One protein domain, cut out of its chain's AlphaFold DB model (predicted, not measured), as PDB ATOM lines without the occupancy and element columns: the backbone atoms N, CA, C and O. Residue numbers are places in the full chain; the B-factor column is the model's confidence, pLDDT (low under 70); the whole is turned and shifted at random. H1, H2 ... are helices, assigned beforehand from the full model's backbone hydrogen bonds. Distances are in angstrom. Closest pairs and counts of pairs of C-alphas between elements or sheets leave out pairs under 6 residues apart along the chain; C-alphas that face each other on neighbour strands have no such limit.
ATOM      1  N   GLY A  67      77.376  17.230  30.723       58.97
ATOM      2  CA  GLY A  67      76.380  16.538  29.889       58.97
ATOM      3  C   GLY A  67      76.093  17.206  28.534       58.97
ATOM      4  O   GLY A  67      75.687  16.530  27.590       58.97
ATOM      5  N   ASP A  68      76.349  18.510  28.401       59.16
ATOM      6  CA  ASP A  68      76.209  19.233  27.129       59.16
ATOM      7  C   ASP A  68      77.358  18.910  26.169       59.16
ATOM      8  O   ASP A  68      77.197  18.991  24.948       59.16
ATOM      9  N   LEU A  69      78.521  18.531  26.713       62.84
ATOM     10  CA  LEU A  69      79.709  18.233  25.922       62.84
ATOM     11  C   LEU A  69      79.494  16.978  25.071       62.84
ATOM     12  O   LEU A  69      79.747  17.018  23.870       62.84
ATOM     13  N   ASP A  70      78.926  15.918  25.647       61.84
ATOM     14  CA  ASP A  70      78.643  14.666  24.936       61.84
ATOM     15  C   ASP A  70      77.659  14.882  23.777       61.84
ATOM     16  O   ASP A  70      77.880  14.412  22.657       61.84
ATOM     17  N   CYS A  71      76.610  15.680  24.003       67.00
ATOM     18  CA  CYS A  71      75.644  16.042  22.965       67.00
ATOM     19  C   CYS A  71      76.289  16.881  21.851       67.00
ATOM     20  O   CYS A  71      75.995  16.680  20.669       67.00
ATOM     21  N   TYR A  72      77.198  17.790  22.212       70.25
ATOM     22  CA  TYR A  72      77.924  18.621  21.257       70.25
ATOM     23  C   TYR A  72      78.875  17.795  20.386       70.25
ATOM     24  O   TYR A  72      78.900  17.983  19.165       70.25
ATOM     25  N   VAL A  73      79.618  16.844  20.972       67.19
ATOM     26  CA  VAL A  73      80.523  16.002  20.179       67.19
ATOM     27  C   VAL A  73      79.735  15.051  19.280       67.19
ATOM     28  O   VAL A  73      80.075  14.919  18.105       67.19
ATOM     29  N   VAL A  74      78.630  14.469  19.757       70.31
ATOM     30  CA  VAL A  74      77.733  13.661  18.909       70.31
ATOM     31  C   VAL A  74      77.198  14.485  17.734       70.31
ATOM     32  O   VAL A  74      77.227  14.015  16.593       70.31
ATOM     33  N   ALA A  75      76.764  15.725  17.976       73.69
ATOM     34  CA  ALA A  75      76.291  16.616  16.920       73.69
ATOM     35  C   ALA A  75      77.398  16.956  15.907       73.69
ATOM     36  O   ALA A  75      77.154  16.920  14.701       73.69
ATOM     37  N   HIS A  76      78.623  17.223  16.367       71.31
ATOM     38  CA  HIS A  76      79.769  17.495  15.493       71.31
ATOM     39  C   HIS A  76      80.201  16.277  14.675       71.31
ATOM     40  O   HIS A  76      80.420  16.408  13.475       71.31
ATOM     41  N   VAL A  77      80.268  15.087  15.273       72.75
ATOM     42  CA  VAL A  77      80.605  13.847  14.554       72.75
ATOM     43  C   VAL A  77      79.543  13.537  13.511       72.75
ATOM     44  O   VAL A  77      79.873  13.261  12.362       72.75
ATOM     45  N   THR A  78      78.266  13.664  13.877       74.56
ATOM     46  CA  THR A  78      77.150  13.481  12.942       74.56
ATOM     47  C   THR A  78      77.228  14.486  11.793       74.56
ATOM     48  O   THR A  78      77.025  14.114  10.641       74.56
ATOM     49  N   HIS A  79      77.568  15.746  12.080       77.75
ATOM     50  CA  HIS A  79      77.741  16.780  11.063       77.75
ATOM     51  C   HIS A  79      78.918  16.482  10.125       77.75
ATOM     52  O   HIS A  79      78.756  16.560   8.912       77.75
ATOM     53  N   VAL A  80      80.079  16.090  10.658       71.69
ATOM     54  CA  VAL A  80      81.262  15.737   9.855       71.69
ATOM     55  C   VAL A  80      80.978  14.523   8.976       71.69
ATOM     56  O   VAL A  80      81.248  14.569   7.782       71.69
ATOM     57  N   VAL A  81      80.371  13.467   9.526       75.25
ATOM     58  CA  VAL A  81      79.979  12.279   8.751       75.25
ATOM     59  C   VAL A  81      78.973  12.652   7.661       75.25
ATOM     60  O   VAL A  81      79.115  12.213   6.521       75.25
ATOM     61  N   LYS A  82      77.991  13.503   7.976       75.12
ATOM     62  CA  LYS A  82      76.999  13.983   7.010       75.12
ATOM     63  C   LYS A  82      77.646  14.779   5.875       75.12
ATOM     64  O   LYS A  82      77.372  14.482   4.717       75.12
ATOM     65  N   GLU A  83      78.516  15.735   6.187       74.56
ATOM     66  CA  GLU A  83      79.258  16.505   5.180       74.56
ATOM     67  C   GLU A  83      80.144  15.587   4.326       74.56
ATOM     68  O   GLU A  83      80.112  15.659   3.100       74.56
ATOM     69  N   CYS A  84      80.856  14.645   4.946       70.50
ATOM     70  CA  CYS A  84      81.658  13.643   4.247       70.50
ATOM     71  C   CYS A  84      80.841  12.807   3.243       70.50
ATOM     72  O   CYS A  84      81.310  12.544   2.133       70.50
ATOM     73  N   CYS A  85      79.615  12.420   3.604       71.06
ATOM     74  CA  CYS A  85      78.704  11.699   2.715       71.06
ATOM     75  C   CYS A  85      78.152  12.590   1.589       71.06
ATOM     76  O   CYS A  85      78.045  12.138   0.448       71.06
ATOM     77  N   MET A  86      77.832  13.856   1.881       73.12
ATOM     78  CA  MET A  86      77.319  14.812   0.891       73.12
ATOM     79  C   MET A  86      78.351  15.135  -0.195       73.12
ATOM     80  O   MET A  86      77.989  15.262  -1.364       73.12
ATOM     81  N   HIS A  87      79.637  15.191   0.161       76.56
ATOM     82  CA  HIS A  87      80.725  15.482  -0.783       76.56
ATOM     83  C   HIS A  87      81.239  14.250  -1.548       76.56
ATOM     84  O   HIS A  87      82.300  14.322  -2.165       76.56
ATOM     85  N   ARG A  88      80.496  13.129  -1.544       68.94
ATOM     86  CA  ARG A  88      80.832  11.883  -2.267       68.94
ATOM     87  C   ARG A  88      82.274  11.427  -2.026       68.94
ATOM     88  O   ARG A  88      83.007  11.144  -2.973       68.94
ATOM     89  N   LEU A  89      82.695  11.341  -0.766       68.56
ATOM     90  CA  LEU A  89      83.980  10.715  -0.470       68.56
ATOM     91  C   LEU A  89      83.942   9.254  -0.931       68.56
ATOM     92  O   LEU A  89      83.268   8.418  -0.336       68.56
ATOM     93  N   GLU A  90      84.706   8.948  -1.979       77.75
ATOM     94  CA  GLU A  90      84.882   7.588  -2.512       77.75
ATOM     95  C   GLU A  90      85.494   6.631  -1.472       77.75
ATOM     96  O   GLU A  90      85.463   5.413  -1.630       77.75
ATOM     97  N   ASN A  91      86.034   7.178  -0.380       76.50
ATOM     98  CA  ASN A  91      86.732   6.437   0.654       76.50
ATOM     99  C   ASN A  91      85.859   6.239   1.904       76.50
ATOM    100  O   ASN A  91      86.017   6.909   2.928       76.50
ATOM    101  N   THR A  92      84.925   5.295   1.806       76.56
ATOM    102  CA  THR A  92      84.045   4.867   2.908       76.56
ATOM    103  C   THR A  92      84.821   4.347   4.121       76.56
ATOM    104  O   THR A  92      84.382   4.529   5.256       76.56
ATOM    105  N   GLU A  93      86.003   3.768   3.901       79.00
ATOM    106  CA  GLU A  93      86.895   3.271   4.952       79.00
ATOM    107  C   GLU A  93      87.373   4.405   5.872       79.00
ATOM    108  O   GLU A  93      87.337   4.275   7.096       79.00
ATOM    109  N   LEU A  94      87.723   5.568   5.311       77.44
ATOM    110  CA  LEU A  94      88.127   6.738   6.097       77.44
ATOM    111  C   LEU A  94      86.985   7.257   6.989       77.44
ATOM    112  O   LEU A  94      87.217   7.627   8.142       77.44
ATOM    113  N   VAL A  95      85.747   7.251   6.485       78.25
ATOM    114  CA  VAL A  95      84.559   7.663   7.256       78.25
ATOM    115  C   VAL A  95      84.310   6.699   8.416       78.25
ATOM    116  O   VAL A  95      84.037   7.140   9.537       78.25
ATOM    117  N   PHE A  96      84.471   5.394   8.185       78.12
ATOM    118  CA  PHE A  96      84.375   4.378   9.235       78.12
ATOM    119  C   PHE A  96      85.454   4.548  10.304       78.12
ATOM    120  O   PHE A  96      85.145   4.488  11.497       78.12
ATOM    121  N   GLN A  97      86.696   4.808   9.900       79.94
ATOM    122  CA  GLN A  97      87.803   5.022  10.832       79.94
ATOM    123  C   GLN A  97      87.611   6.287  11.670       79.94
ATOM    124  O   GLN A  97      87.758   6.226  12.891       79.94
ATOM    125  N   MET A  98      87.206   7.406  11.060       74.19
ATOM    126  CA  MET A  98      86.930   8.645  11.797       74.19
ATOM    127  C   MET A  98      85.741   8.500  12.750       74.19
ATOM    128  O   MET A  98      85.805   8.954  13.891       74.19
ATOM    129  N   THR A  99      84.691   7.799  12.323       79.50
ATOM    130  CA  THR A  99      83.538   7.480  13.173       79.50
ATOM    131  C   THR A  99      83.945   6.609  14.359       79.50
ATOM    132  O   THR A  99      83.607   6.908  15.503       79.50
ATOM    133  N   SER A 100      84.697   5.535  14.103       79.00
ATOM    134  CA  SER A 100      85.169   4.621  15.144       79.00
ATOM    135  C   SER A 100      86.083   5.331  16.142       79.00
ATOM    136  O   SER A 100      85.919   5.165  17.352       79.00
ATOM    137  N   TRP A 101      87.001   6.167  15.650       80.19
ATOM    138  CA  TRP A 101      87.878   6.976  16.487       80.19
ATOM    139  C   TRP A 101      87.090   7.952  17.363       80.19
ATOM    140  O   TRP A 101      87.325   8.006  18.571       80.19
ATOM    141  N   ALA A 102      86.119   8.665  16.792       75.56
ATOM    142  CA  ALA A 102      85.300   9.608  17.540       75.56
ATOM    143  C   ALA A 102      84.492   8.903  18.637       75.56
ATOM    144  O   ALA A 102      84.545   9.301  19.795       75.56
ATOM    145  N   ILE A 103      83.827   7.793  18.315       76.88
ATOM    146  CA  ILE A 103      83.047   7.015  19.289       76.88
ATOM    147  C   ILE A 103      83.936   6.495  20.429       76.88
ATOM    148  O   ILE A 103      83.560   6.599  21.598       76.88
ATOM    149  N   ASN A 104      85.130   5.983  20.107       76.62
ATOM    150  CA  ASN A 104      86.098   5.529  21.108       76.62
ATOM    151  C   ASN A 104      86.634   6.668  21.984       76.62
ATOM    152  O   ASN A 104      86.959   6.419  23.140       76.62
ATOM    153  N   SER A 105      86.726   7.885  21.444       68.69
ATOM    154  CA  SER A 105      87.261   9.054  22.154       68.69
ATOM    155  C   SER A 105      86.215   9.762  23.019       68.69
ATOM    156  O   SER A 105      86.577  10.415  23.988       68.69
ATOM    157  N   ILE A 106      84.929   9.649  22.671       70.94
ATOM    158  CA  ILE A 106      83.824  10.325  23.374       70.94
ATOM    159  C   ILE A 106      83.279   9.468  24.518       70.94
ATOM    160  O   ILE A 106      82.721   9.993  25.471       70.94
ATOM    161  N   THR A 107      83.414   8.142  24.436       74.56
ATOM    162  CA  THR A 107      82.752   7.242  25.388       74.56
ATOM    163  C   THR A 107      83.739   6.322  26.099       74.56
ATOM    164  O   THR A 107      84.184   5.305  25.557       74.56
ATOM    165  N   ASP A 108      84.032   6.644  27.361       73.56
ATOM    166  CA  ASP A 108      84.677   5.713  28.299       73.56
ATOM    167  C   ASP A 108      83.729   4.569  28.700       73.56
ATOM    168  O   ASP A 108      84.170   3.467  29.034       73.56
ATOM    169  N   ASP A 109      82.416   4.791  28.599       75.31
ATOM    170  CA  ASP A 109      81.405   3.770  28.854       75.31
ATOM    171  C   ASP A 109      81.238   2.821  27.653       75.31
ATOM    172  O   ASP A 109      80.814   3.195  26.554       75.31
ATOM    173  N   HIS A 110      81.530   1.542  27.892       71.75
ATOM    174  CA  HIS A 110      81.437   0.464  26.910       71.75
ATOM    175  C   HIS A 110      80.020   0.264  26.330       71.75
ATOM    176  O   HIS A 110      79.874  -0.138  25.169       71.75
ATOM    177  N   PHE A 111      78.960   0.513  27.104       71.38
ATOM    178  CA  PHE A 111      77.580   0.401  26.625       71.38
ATOM    179  C   PHE A 111      77.220   1.540  25.678       71.38
ATOM    180  O   PHE A 111      76.691   1.264  24.597       71.38
ATOM    181  N   LEU A 112      77.547   2.785  26.040       74.75
ATOM    182  CA  LEU A 112      77.311   3.929  25.156       74.75
ATOM    183  C   LEU A 112      78.118   3.791  23.866       74.75
ATOM    184  O   LEU A 112      77.567   3.982  22.784       74.75
ATOM    185  N   ARG A 113      79.368   3.329  23.954       78.19
ATOM    186  CA  ARG A 113      80.208   3.038  22.786       78.19
ATOM    187  C   ARG A 113      79.524   2.101  21.793       78.19
ATOM    188  O   ARG A 113      79.463   2.385  20.597       78.19
ATOM    189  N   LYS A 114      78.975   0.986  22.288       72.12
ATOM    190  CA  LYS A 114      78.265   0.007  21.453       72.12
ATOM    191  C   LYS A 114      76.970   0.582  20.877       72.12
ATOM    192  O   LYS A 114      76.657   0.312  19.720       72.12
ATOM    193  N   TYR A 115      76.229   1.351  21.669       77.69
ATOM    194  CA  TYR A 115      74.992   1.990  21.230       77.69
ATOM    195  C   TYR A 115      75.245   3.003  20.105       77.69
ATOM    196  O   TYR A 115      74.646   2.880  19.038       77.69
ATOM    197  N   TYR A 116      76.186   3.933  20.290       77.75
ATOM    198  CA  TYR A 116      76.525   4.933  19.274       77.75
ATOM    199  C   TYR A 116      77.111   4.308  18.012       77.75
ATOM    200  O   TYR A 116      76.738   4.710  16.916       77.75
ATOM    201  N   TYR A 117      77.944   3.272  18.140       77.94
ATOM    202  CA  TYR A 117      78.457   2.534  16.983       77.94
ATOM    203  C   TYR A 117      77.334   1.949  16.121       77.94
ATOM    204  O   TYR A 117      77.334   2.114  14.901       77.94
ATOM    205  N   LEU A 118      76.342   1.314  16.751       76.50
ATOM    206  CA  LEU A 118      75.184   0.781  16.035       76.50
ATOM    207  C   LEU A 118      74.340   1.893  15.405       76.50
ATOM    208  O   LEU A 118      73.906   1.742  14.264       76.50
ATOM    209  N   LEU A 119      74.146   3.009  16.114       77.75
ATOM    210  CA  LEU A 119      73.382   4.151  15.615       77.75
ATOM    211  C   LEU A 119      74.034   4.768  14.368       77.75
ATOM    212  O   LEU A 119      73.349   5.030  13.378       77.75
ATOM    213  N   THR A 120      75.360   4.950  14.381       77.94
ATOM    214  CA  THR A 120      76.074   5.521  13.234       77.94
ATOM    215  C   THR A 120      76.091   4.570  12.043       77.94
ATOM    216  O   THR A 120      75.837   5.008  10.923       77.94
ATOM    217  N   ILE A 121      76.297   3.264  12.260       75.44
ATOM    218  CA  ILE A 121      76.168   2.267  11.183       75.44
ATOM    219  C   ILE A 121      74.769   2.311  10.571       75.44
ATOM    220  O   ILE A 121      74.632   2.296   9.348       75.44
ATOM    221  N   GLN A 122      73.730   2.381  11.403       75.31
ATOM    222  CA  GLN A 122      72.353   2.421  10.928       75.31
ATOM    223  C   GLN A 122      72.082   3.670  10.080       75.31
ATOM    224  O   GLN A 122      71.470   3.561   9.018       75.31
ATOM    225  N   GLN A 123      72.563   4.843  10.502       77.69
ATOM    226  CA  GLN A 123      72.427   6.078   9.723       77.69
ATOM    227  C   GLN A 123      73.171   6.008   8.386       77.69
ATOM    228  O   GLN A 123      72.593   6.368   7.359       77.69
ATOM    229  N   LEU A 124      74.406   5.499   8.377       75.62
ATOM    230  CA  LEU A 124      75.180   5.306   7.147       75.62
ATOM    231  C   LEU A 124      74.470   4.351   6.178       75.62
ATOM    232  O   LEU A 124      74.388   4.632   4.986       75.62
ATOM    233  N   TYR A 125      73.904   3.258   6.694       76.50
ATOM    234  CA  TYR A 125      73.168   2.282   5.891       76.50
ATOM    235  C   TYR A 125      71.895   2.868   5.264       76.50
ATOM    236  O   TYR A 125      71.627   2.641   4.085       76.50
ATOM    237  N   ILE A 126      71.119   3.647   6.031       79.69
ATOM    238  CA  ILE A 126      69.922   4.328   5.514       79.69
ATOM    239  C   ILE A 126      70.311   5.289   4.385       79.69
ATOM    240  O   ILE A 126      69.699   5.243   3.322       79.69
ATOM    241  N   GLN A 127      71.352   6.101   4.589       73.75
ATOM    242  CA  GLN A 127      71.817   7.078   3.599       73.75
ATOM    243  C   GLN A 127      72.315   6.414   2.310       73.75
ATOM    244  O   GLN A 127      71.943   6.834   1.212       73.75
ATOM    245  N   TYR A 128      73.098   5.340   2.437       73.44
ATOM    246  CA  TYR A 128      73.578   4.567   1.294       73.44
ATOM    247  C   TYR A 128      72.418   4.018   0.451       73.44
ATOM    248  O   TYR A 128      72.402   4.177  -0.769       73.44
ATOM    249  N   ASN A 129      71.403   3.437   1.097       73.75
ATOM    250  CA  ASN A 129      70.257   2.873   0.385       73.75
ATOM    251  C   ASN A 129      69.370   3.940  -0.264       73.75
ATOM    252  O   ASN A 129      68.870   3.711  -1.360       73.75
ATOM    253  N   THR A 130      69.209   5.117   0.352       75.38
ATOM    254  CA  THR A 130      68.443   6.215  -0.267       75.38
ATOM    255  C   THR A 130      69.115   6.792  -1.510       75.38
ATOM    256  O   THR A 130      68.432   7.326  -2.375       75.38
ATOM    257  N   GLN A 131      70.442   6.680  -1.626       67.88
ATOM    258  CA  GLN A 131      71.180   7.205  -2.776       67.88
ATOM    259  C   GLN A 131      71.204   6.229  -3.966       67.88
ATOM    260  O   GLN A 131      71.404   6.650  -5.104       67.88
ATOM    261  N   GLY A 132      70.986   4.931  -3.719       63.50
ATOM    262  CA  GLY A 132      70.966   3.894  -4.753       63.50
ATOM    263  C   GLY A 132      69.732   3.924  -5.661       63.50
ATOM    264  O   GLY A 132      69.831   3.526  -6.820       63.50
ATOM    265  N   ASP A 133      68.596   4.433  -5.177       62.09
ATOM    266  CA  ASP A 133      67.346   4.460  -5.955       62.09
ATOM    267  C   ASP A 133      67.322   5.555  -7.037       62.09
ATOM    268  O   ASP A 133      66.643   5.410  -8.054       62.09
ATOM    269  N   ASP A 134      68.105   6.626  -6.881       57.50
ATOM    270  CA  ASP A 134      68.038   7.789  -7.781       57.50
ATOM    271  C   ASP A 134      68.860   7.608  -9.077       57.50
ATOM    272  O   ASP A 134      68.699   8.337 -10.056       57.50
TER     273      ASP A 134
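What this domain is: This is residues 67 to 134 of the 224 residues of the protein "C2H2-type domain-containing protein" of Lichtheimia corymbifera JMRC:FSU:9682 (UniProt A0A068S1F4). Three helices make an up-and-down bundle, each running against the one before it in the chain, with H2 joined to H1 on one side and to H3 on the other. Their centres make a triangle, and the end of H3 with the last residues, 129 to 134, sticks out. The 68 printed residues hold H1, H2 and H3 in that order, with no named strand: all helix. The whole is compact, with a radius of gyration of the C-alphas of 12.4 A, and only just elongated, spanning 39 by 20 by 19 A.

How they stand to each other: H1, residues 67 to 86, and H2, residues 92 to 106, form a helical hairpin; they touch, closest at the C-alphas of Val 81 and Val 95, 6.7 A apart, at a shallow tilt of 4 degrees, opposite ways. H2 forms a second helical hairpin with H3, residues 110 to 132, at a shallow tilt of 27 degrees, opposite ways. Residues 99 to 104 of H2 touch residues 113 to 120 of H3, the closest C-alphas being those of Ile 103 and Arg 113, 6.0 A apart. H1 and H3 are near each other. Every O i to N i+4 pair is within hydrogen-bond range in H2 and H3, and 15 of 16 in H1.

Where its parts are: H1 begins at C-alpha 67 (76.380, 16.538, 29.889) and is 29.1 A long. H2 is 21.2 A long. H3, 33.5 A, ends at C-alpha 132 (70.966, 3.894, -4.753).

The domain as a whole: The C-alphas farthest apart, of Asp 108 and Asp 134, are 39.8 A apart. The printed part has no cut, and both links are tight. The model's pLDDT is under 70 at residues 67 to 71, 73, 88 to 89, 105 and 131 to 134.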